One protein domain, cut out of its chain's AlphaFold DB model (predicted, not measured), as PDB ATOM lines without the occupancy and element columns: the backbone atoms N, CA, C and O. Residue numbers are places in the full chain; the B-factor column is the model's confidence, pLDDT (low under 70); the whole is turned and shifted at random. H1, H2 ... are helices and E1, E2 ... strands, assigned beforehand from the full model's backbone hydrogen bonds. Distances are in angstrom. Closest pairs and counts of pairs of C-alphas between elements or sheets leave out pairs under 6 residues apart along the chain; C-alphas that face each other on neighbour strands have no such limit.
ATOM      1  N   GLY A  65      45.577 -16.533  22.794       84.75
ATOM      2  CA  GLY A  65      44.354 -16.236  22.035       84.75
ATOM      3  C   GLY A  65      43.391 -15.243  22.700       84.75
ATOM      4  O   GLY A  65      42.262 -15.109  22.238       84.75
ATOM      5  N   ALA A  66      43.804 -14.540  23.762       90.75
ATOM      6  CA  ALA A  66      42.976 -13.510  24.382       90.75
ATOM      7  C   ALA A  66      42.646 -12.384  23.394       90.75
ATOM      8  O   ALA A  66      43.529 -11.639  22.966       90.75
ATOM      9  N   LEU A  67      41.361 -12.237  23.078       89.88
ATOM     10  CA  LEU A  67      40.883 -11.255  22.106       89.88
ATOM     11  C   LEU A  67      40.961  -9.805  22.617       89.88
ATOM     12  O   LEU A  67      40.956  -8.876  21.816       89.88
ATOM     13  N   CYS A  68      41.093  -9.594  23.929       88.62
ATOM     14  CA  CYS A  68      41.328  -8.266  24.503       88.62
ATOM     15  C   CYS A  68      42.722  -7.701  24.174       88.62
ATOM     16  O   CYS A  68      42.951  -6.494  24.283       88.62
ATOM     17  N   ARG A  69      43.674  -8.547  23.755       86.81
ATOM     18  CA  ARG A  69      45.040  -8.119  23.447       86.81
ATOM     19  C   ARG A  69      45.044  -7.175  22.243       86.81
ATOM     20  O   ARG A  69      44.577  -7.531  21.169       86.81
ATOM     21  N   GLY A  70      45.606  -5.981  22.430       83.19
ATOM     22  CA  GLY A  70      45.647  -4.934  21.402       83.19
ATOM     23  C   GLY A  70      44.383  -4.072  21.319       83.19
ATOM     24  O   GLY A  70      44.368  -3.121  20.550       83.19
ATOM     25  N   GLN A  71      43.361  -4.358  22.134       87.19
ATOM     26  CA  GLN A  71      42.092  -3.625  22.168       87.19
ATOM     27  C   GLN A  71      41.823  -3.010  23.546       87.19
ATOM     28  O   GLN A  71      40.671  -2.850  23.918       87.19
ATOM     29  N   TRP A  72      42.867  -2.683  24.319       82.69
ATOM     30  CA  TRP A  72      42.747  -2.190  25.704       82.69
ATOM     31  C   TRP A  72      41.733  -1.045  25.847       82.69
ATOM     32  O   TRP A  72      40.970  -1.029  26.803       82.69
ATOM     33  N   ASP A  73      41.641  -0.188  24.831       84.19
ATOM     34  CA  ASP A  73      40.709   0.936  24.756       84.19
ATOM     35  C   ASP A  73      39.223   0.534  24.889       84.19
ATOM     36  O   ASP A  73      38.422   1.233  25.505       84.19
ATOM     37  N   LEU A  74      38.863  -0.639  24.355       86.44
ATOM     38  CA  LEU A  74      37.515  -1.207  24.409       86.44
ATOM     39  C   LEU A  74      37.178  -1.781  25.797       86.44
ATOM     40  O   LEU A  74      36.009  -1.819  26.178       86.44
ATOM     41  N   PHE A  75      38.190  -2.250  26.533       87.56
ATOM     42  CA  PHE A  75      38.025  -2.981  27.794       87.56
ATOM     43  C   PHE A  75      38.266  -2.118  29.037       87.56
ATOM     44  O   PHE A  75      37.916  -2.561  30.130       87.56
ATOM     45  N   ASP A  76      38.846  -0.926  28.897       83.94
ATOM     46  CA  ASP A  76      39.093  -0.007  30.011       83.94
ATOM     47  C   ASP A  76      37.847   0.827  30.363       83.94
ATOM     48  O   ASP A  76      37.045   1.177  29.494       83.94
ATOM     49  N   LEU A  77      37.687   1.140  31.654       75.88
ATOM     50  CA  LEU A  77      36.622   2.010  32.165       75.88
ATOM     51  C   LEU A  77      37.007   3.494  32.138       75.88
ATOM     52  O   LEU A  77      36.113   4.338  32.061       75.88
ATOM     53  N   ASP A  78      38.300   3.825  32.234       67.62
ATOM     54  CA  ASP A  78      38.764   5.215  32.274       67.62
ATOM     55  C   ASP A  78      39.222   5.673  30.891       67.62
ATOM     56  O   ASP A  78      40.279   5.297  30.393       67.62
ATOM     57  N   GLN A  79      38.389   6.492  30.253       62.78
ATOM     58  CA  GLN A  79      38.625   6.974  28.896       62.78
ATOM     59  C   GLN A  79      38.482   8.486  28.794       62.78
ATOM     60  O   GLN A  79      37.895   8.995  27.843       62.78
ATOM     61  N   GLY A  80      39.012   9.231  29.769       59.91
ATOM     62  CA  GLY A  80      39.271  10.673  29.653       59.91
ATOM     63  C   GLY A  80      38.248  11.477  28.821       59.91
ATOM     64  O   GLY A  80      37.192  11.846  29.321       59.91
ATOM     65  N   ARG A  81      38.587  11.809  27.558       49.78
ATOM     66  CA  ARG A  81      37.774  12.637  26.632       49.78
ATOM     67  C   ARG A  81      37.106  11.862  25.481       49.78
ATOM     68  O   ARG A  81      36.764  12.483  24.477       49.78
ATOM     69  N   ASP A  82      36.959  10.543  25.561       57.72
ATOM     70  CA  ASP A  82      36.254   9.801  24.510       57.72
ATOM     71  C   ASP A  82      34.734  10.084  24.558       57.72
ATOM     72  O   ASP A  82      34.126  10.183  25.621       57.72
ATOM     73  N   HIS A  83      34.120  10.255  23.386       56.91
ATOM     74  CA  HIS A  83      32.727  10.668  23.199       56.91
ATOM     75  C   HIS A  83      31.745   9.494  23.035       56.91
ATOM     76  O   HIS A  83      30.535   9.721  22.961       56.91
ATOM     77  N   ARG A  84      32.223   8.244  22.950       61.59
ATOM     78  CA  ARG A  84      31.334   7.067  22.916       61.59
ATOM     79  C   ARG A  84      30.689   6.815  24.277       61.59
ATOM     80  O   ARG A  84      31.382   6.765  25.295       61.59
ATOM     81  N   ALA A  85      29.378   6.560  24.253       65.69
ATOM     82  CA  ALA A  85      28.605   6.152  25.422       65.69
ATOM     83  C   ALA A  85      29.238   4.898  26.075       65.69
ATOM     84  O   ALA A  85      29.411   3.884  25.383       65.69
ATOM     85  N   PRO A  86      29.607   4.951  27.371       67.50
ATOM     86  CA  PRO A  86      30.250   3.845  28.086       67.50
ATOM     87  C   PRO A  86      29.483   2.521  27.982       67.50
ATOM     88  O   PRO A  86      30.076   1.455  27.834       67.50
ATOM     89  N   GLU A  87      28.154   2.581  27.983       73.38
ATOM     90  CA  GLU A  87      27.261   1.424  27.985       73.38
ATOM     91  C   GLU A  87      27.384   0.595  26.702       73.38
ATOM     92  O   GLU A  87      27.430  -0.636  26.753       73.38
ATOM     93  N   THR A  88      27.480   1.253  25.543       78.88
ATOM     94  CA  THR A  88      27.622   0.569  24.248       78.88
ATOM     95  C   THR A  88      28.987  -0.105  24.125       78.88
ATOM     96  O   THR A  88      29.076  -1.224  23.624       78.88
ATOM     97  N   ARG A  89      30.041   0.541  24.640       83.00
ATOM     98  CA  ARG A  89      31.408   0.004  24.635       83.00
ATOM     99  C   ARG A  89      31.519  -1.240  25.516       83.00
ATOM    100  O   ARG A  89      32.037  -2.263  25.077       83.00
ATOM    101  N   HIS A  90      30.990  -1.183  26.738       86.69
ATOM    102  CA  HIS A  90      31.048  -2.327  27.648       86.69
ATOM    103  C   HIS A  90      30.237  -3.512  27.121       86.69
ATOM    104  O   HIS A  90      30.674  -4.652  27.257       86.69
ATOM    105  N   ALA A  91      29.091  -3.264  26.478       88.56
ATOM    106  CA  ALA A  91      28.314  -4.321  25.836       88.56
ATOM    107  C   ALA A  91      29.109  -5.022  24.719       88.56
ATOM    108  O   ALA A  91      29.119  -6.252  24.652       88.56
ATOM    109  N   GLU A  92      29.821  -4.257  23.886       90.75
ATOM    110  CA  GLU A  92      30.706  -4.790  22.845       90.75
ATOM    111  C   GLU A  92      31.864  -5.602  23.448       90.75
ATOM    112  O   GLU A  92      32.100  -6.743  23.043       90.75
ATOM    113  N   ALA A  93      32.524  -5.077  24.482       91.94
ATOM    114  CA  ALA A  93      33.588  -5.776  25.200       91.94
ATOM    115  C   ALA A  93      33.106  -7.101  25.823       91.94
ATOM    116  O   ALA A  93      33.788  -8.122  25.724       91.94
ATOM    117  N   ILE A  94      31.912  -7.118  26.427       93.62
ATOM    118  CA  ILE A  94      31.305  -8.326  27.007       93.62
ATOM    119  C   ILE A  94      31.003  -9.358  25.916       93.62
ATOM    120  O   ILE A  94      31.361 -10.528  26.071       93.62
ATOM    121  N   ALA A  95      30.390  -8.944  24.803       93.75
ATOM    122  CA  ALA A  95      30.094  -9.835  23.681       93.75
ATOM    123  C   ALA A  95      31.372 -10.457  23.096       93.75
ATOM    124  O   ALA A  95      31.400 -11.631  22.720       93.75
ATOM    125  N   LEU A  96      32.457  -9.687  23.060       94.06
ATOM    126  CA  LEU A  96      33.761 -10.143  22.603       94.06
ATOM    127  C   LEU A  96      34.409 -11.107  23.618       94.06
ATOM    128  O   LEU A  96      34.942 -12.148  23.229       94.06
ATOM    129  N   CYS A  97      34.289 -10.839  24.924       94.19
ATOM    130  CA  CYS A  97      34.707 -11.767  25.979       94.19
ATOM    131  C   CYS A  97      34.024 -13.138  25.866       94.19
ATOM    132  O   CYS A  97      34.689 -14.154  26.051       94.19
ATOM    133  N   GLN A  98      32.731 -13.183  25.540       92.75
ATOM    134  CA  GLN A  98      31.971 -14.436  25.409       92.75
ATOM    135  C   GLN A  98      32.460 -15.330  24.259       92.75
ATOM    136  O   GLN A  98      32.272 -16.543  24.301       92.75
ATOM    137  N   GLN A  99      33.116 -14.747  23.256       94.38
ATOM    138  CA  GLN A  99      33.692 -15.456  22.110       94.38
ATOM    139  C   GLN A  99      35.188 -15.763  22.300       94.38
ATOM    140  O   GLN A  99      35.826 -16.346  21.424       94.38
ATOM    141  N   CYS A 100      35.775 -15.352  23.427       94.88
ATOM    142  CA  CYS A 100      37.208 -15.437  23.660       94.88
ATOM    143  C   CYS A 100      37.646 -16.880  23.980       94.88
ATOM    144  O   CYS A 100      37.175 -17.450  24.967       94.88
ATOM    145  N   PRO A 101      38.627 -17.450  23.254       94.44
ATOM    146  CA  PRO A 101      39.190 -18.768  23.568       94.44
ATOM    147  C   PRO A 101      39.791 -18.858  24.976       94.44
ATOM    148  O   PRO A 101      39.814 -19.922  25.587       94.44
ATOM    149  N   ALA A 102      40.267 -17.728  25.506       93.56
ATOM    150  CA  ALA A 102      40.879 -17.640  26.827       93.56
ATOM    151  C   ALA A 102      39.871 -17.370  27.960       93.56
ATOM    152  O   ALA A 102      40.300 -17.124  29.087       93.56
ATOM    153  N   LEU A 103      38.555 -17.382  27.693       93.50
ATOM    154  CA  LEU A 103      37.535 -16.992  28.674       93.50
ATOM    155  C   LEU A 103      37.643 -17.796  29.973       93.50
ATOM    156  O   LEU A 103      37.708 -17.200  31.040       93.50
ATOM    157  N   THR A 104      37.743 -19.125  29.895       92.62
ATOM    158  CA  THR A 104      37.836 -19.985  31.087       92.62
ATOM    159  C   THR A 104      39.061 -19.656  31.942       92.62
ATOM    160  O   THR A 104      38.933 -19.466  33.148       92.62
ATOM    161  N   ALA A 105      40.238 -19.526  31.322       90.12
ATOM    162  CA  ALA A 105      41.471 -19.181  32.029       90.12
ATOM    163  C   ALA A 105      41.419 -17.760  32.618       90.12
ATOM    164  O   ALA A 105      41.886 -17.529  33.733       90.12
ATOM    165  N   CYS A 106      40.809 -16.816  31.893       92.56
ATOM    166  CA  CYS A 106      40.575 -15.455  32.362       92.56
ATOM    167  C   CYS A 106      39.663 -15.447  33.596       92.56
ATOM    168  O   CYS A 106      40.008 -14.814  34.590       92.56
ATOM    169  N   THR A 107      38.557 -16.196  33.578       92.94
ATOM    170  CA  THR A 107      37.649 -16.330  34.724       92.94
ATOM    171  C   THR A 107      38.375 -16.868  35.951       92.94
ATOM    172  O   THR A 107      38.344 -16.218  36.993       92.94
ATOM    173  N   SER A 108      39.102 -17.984  35.823       92.44
ATOM    174  CA  SER A 108      39.842 -18.576  36.948       92.44
ATOM    175  C   SER A 108      40.884 -17.623  37.535       92.44
ATOM    176  O   SER A 108      41.049 -17.552  38.750       92.44
ATOM    177  N   TRP A 109      41.574 -16.859  36.686       90.31
ATOM    178  CA  TRP A 109      42.518 -15.849  37.152       90.31
ATOM    179  C   TRP A 109      41.822 -14.722  37.916       90.31
ATOM    180  O   TRP A 109      42.215 -14.427  39.042       90.31
ATOM    181  N   VAL A 110      40.769 -14.127  37.351       91.00
ATOM    182  CA  VAL A 110      40.031 -13.036  38.005       91.00
ATOM    183  C   VAL A 110      39.449 -13.504  39.344       91.00
ATOM    184  O   VAL A 110      39.501 -12.766  40.321       91.00
ATOM    185  N   GLU A 111      38.937 -14.732  39.424       90.81
ATOM    186  CA  GLU A 111      38.415 -15.320  40.666       90.81
ATOM    187  C   GLU A 111      39.497 -15.598  41.720       90.81
ATOM    188  O   GLU A 111      39.197 -15.629  42.912       90.81
ATOM    189  N   SER A 112      40.756 -15.767  41.308       88.88
ATOM    190  CA  SER A 112      41.885 -15.962  42.228       88.88
ATOM    191  C   SER A 112      42.389 -14.663  42.870       88.88
ATOM    192  O   SER A 112      43.101 -14.705  43.877       88.88
ATOM    193  N   LEU A 113      42.049 -13.504  42.296       87.44
ATOM    194  CA  LEU A 113      42.547 -12.216  42.761       87.44
ATOM    195  C   LEU A 113      41.716 -11.679  43.939       87.44
ATOM    196  O   LEU A 113      40.485 -11.700  43.897       87.44
ATOM    197  N   PRO A 114      42.360 -11.120  44.983       86.06
ATOM    198  CA  PRO A 114      41.634 -10.384  46.010       86.06
ATOM    199  C   PRO A 114      41.024  -9.104  45.408       86.06
ATOM    200  O   PRO A 114      41.636  -8.515  44.515       86.06
ATOM    201  N   PRO A 115      39.894  -8.593  45.941       83.62
ATOM    202  CA  PRO A 115      39.195  -7.431  45.378       83.62
ATOM    203  C   PRO A 115      40.086  -6.199  45.164       83.62
ATOM    204  O   PRO A 115      39.965  -5.503  44.167       83.62
ATOM    205  N   GLN A 116      41.047  -5.989  46.067       81.19
ATOM    206  CA  GLN A 116      42.017  -4.886  46.054       81.19
ATOM    207  C   GLN A 116      42.987  -4.923  44.856       81.19
ATOM    208  O   GLN A 116      43.673  -3.944  44.583       81.19
ATOM    209  N   LYS A 117      43.124  -6.085  44.203       82.88
ATOM    210  CA  LYS A 117      44.041  -6.324  43.080       82.88
ATOM    211  C   LYS A 117      43.305  -6.555  41.760       82.88
ATOM    212  O   LYS A 117      43.959  -6.836  40.758       82.88
ATOM    213  N   LEU A 118      41.975  -6.484  41.761       84.81
ATOM    214  CA  LEU A 118      41.199  -6.608  40.538       84.81
ATOM    215  C   LEU A 118      41.399  -5.348  39.684       84.81
ATOM    216  O   LEU A 118      41.164  -4.246  40.180       84.81
ATOM    217  N   PRO A 119      41.822  -5.486  38.417       84.25
ATOM    218  CA  PRO A 119      41.882  -4.344  37.522       84.25
ATOM    219  C   PRO A 119      40.468  -3.830  37.231       84.25
ATOM    220  O   PRO A 119      39.526  -4.616  37.116       84.25
ATOM    221  N   THR A 120      40.324  -2.515  37.087       87.31
ATOM    222  CA  THR A 120      39.103  -1.904  36.555       87.31
ATOM    223  C   THR A 120      38.965  -2.222  35.075       87.31
ATOM    224  O   THR A 120      39.970  -2.289  34.370       87.31
ATOM    225  N   GLY A 121      37.741  -2.416  34.591       89.38
ATOM    226  CA  GLY A 121      37.530  -2.776  33.188       89.38
ATOM    227  C   GLY A 121      36.473  -3.844  32.981       89.38
ATOM    228  O   GLY A 121      35.811  -4.299  33.914       89.38
ATOM    229  N   VAL A 122      36.357  -4.292  31.737       91.94
ATOM    230  CA  VAL A 122      35.646  -5.517  31.380       91.94
ATOM    231  C   VAL A 122      36.627  -6.684  31.405       91.94
ATOM    232  O   VAL A 122      37.560  -6.760  30.610       91.94
ATOM    233  N   LEU A 123      36.404  -7.623  32.318       91.44
ATOM    234  CA  LEU A 123      37.245  -8.801  32.538       91.44
ATOM    235  C   LEU A 123      36.347 -10.023  32.706       91.44
ATOM    236  O   LEU A 123      35.325  -9.947  33.380       91.44
ATOM    237  N   ALA A 124      36.711 -11.157  32.099       92.56
ATOM    238  CA  ALA A 124      35.930 -12.399  32.170       92.56
ATOM    239  C   ALA A 124      34.424 -12.226  31.835       92.56
ATOM    240  O   ALA A 124      33.568 -12.898  32.405       92.56
ATOM    241  N   GLY A 125      34.083 -11.298  30.929       93.00
ATOM    242  CA  GLY A 125      32.697 -11.023  30.529       93.00
ATOM    243  C   GLY A 125      31.860 -10.239  31.548       93.00
ATOM    244  O   GLY A 125      30.641 -10.189  31.408       93.00
ATOM    245  N   ARG A 126      32.485  -9.619  32.555       92.06
ATOM    246  CA  ARG A 126      31.823  -8.765  33.553       92.06
ATOM    247  C   ARG A 126      32.552  -7.438  33.727       92.06
ATOM    248  O   ARG A 126      33.754  -7.348  33.497       92.06
ATOM    249  N   ILE A 127      31.814  -6.420  34.158       90.94
ATOM    250  CA  ILE A 127      32.373  -5.112  34.504       90.94
ATOM    251  C   ILE A 127      32.920  -5.181  35.933       90.94
ATOM    252  O   ILE A 127      32.209  -5.593  36.849       90.94
ATOM    253  N   ILE A 128      34.171  -4.769  36.114       89.50
ATOM    254  CA  ILE A 128      34.822  -4.588  37.407       89.50
ATOM    255  C   ILE A 128      35.018  -3.092  37.633       89.50
ATOM    256  O   ILE A 128      35.793  -2.446  36.931       89.50
ATOM    257  N   THR A 129      34.321  -2.551  38.628       85.50
ATOM    258  CA  THR A 129      34.462  -1.166  39.081       85.50
ATOM    259  C   THR A 129      35.268  -1.115  40.377       85.50
ATOM    260  O   THR A 129      35.133  -1.975  41.248       85.50
TER     261      THR A 129
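What this domain is: This is residues 65 to 129 of the 133 residues of the protein "4Fe-4S Wbl-type domain-containing protein" of Mycobacterium sp. NAZ190054 (UniProt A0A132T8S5). Two helices, H2 and H3, make an L with its corner near the end of H2 and the start of H3, and a small hairpin of strands, E1 and E2, sits in the angle between them. The very short helix H1 packs on H2 and on E1, and the link of residues 76 to 85 loops out from H1 and returns to the start of H2. The printed part has 65 residues, with three named helices and two named strands in the order H1, H2, H3, E1, E2; the sheet has the order E1 - E2 and is antiparallel. The class is mostly helix, with 27 residues in the helices and 6 in the strands. The whole is compact and rounded, with a radius of gyration of the C-alphas of 11.7 A and spans of 33 by 27 by 18 A.

How they stand to each other: H1, residues 72 to 75, touches H2, residues 86 to 98, which meets it with residues 89 to 93 alone; their closest C-alphas are those of Phe 75 and Ala 93, 5.9 A apart. H2 and H3, residues 103 to 112, are close but not clearly touching, the closest C-alphas being those of Cys 97 and Leu 103 at 6.5 A. Their lines stand only just about perpendicular, at 71 degrees. E1, residues 121 to 123, and E2, residues 126 to 128, form a hairpin of antiparallel strands, their directions 137 degrees apart. N 121 and O 128, at 3.0 A, and N 128 and O 121, at 2.8 A, are within hydrogen-bond range. The closest C-alphas of H1 and E1 are those of Phe 75 and Val 122, 5.0 A apart. Those of H2 and E1 are Ala 93 and Val 122, at 6.5 A, and those of H3 and E1 are Cys 106 and Leu 123, at 7.4 A. H1 and H3 are apart, and so are H3 and E2. In H2 and H3 every O i to N i+4 pair is within hydrogen-bond range; H1 is too short for such a pair.

Where its parts are: H1 begins at C-alpha 72, (42.747, -2.190, 25.704). H2 is 18.6 A long from first to last C-alpha and ends at C-alpha 98, (31.971, -14.436, 25.409). H3 is 14.3 A long. E1 is 6.1 A long, and E2, 6.4 A long, ends at C-alpha 128, (34.822, -4.588, 37.407).

The domain as a whole: The two C-alphas farthest apart are those of His 83 and Ser 112, at 34.0 A. The printed part has no cut. The links H2 to H3 and E1 to E2 are tight, those from H1 to H2 and from H3 to E1 are short, and no link is long. The mean pLDDT of the printed part is 84.8, and residues 78 to 86, of which 86 belongs to H2, are under 70.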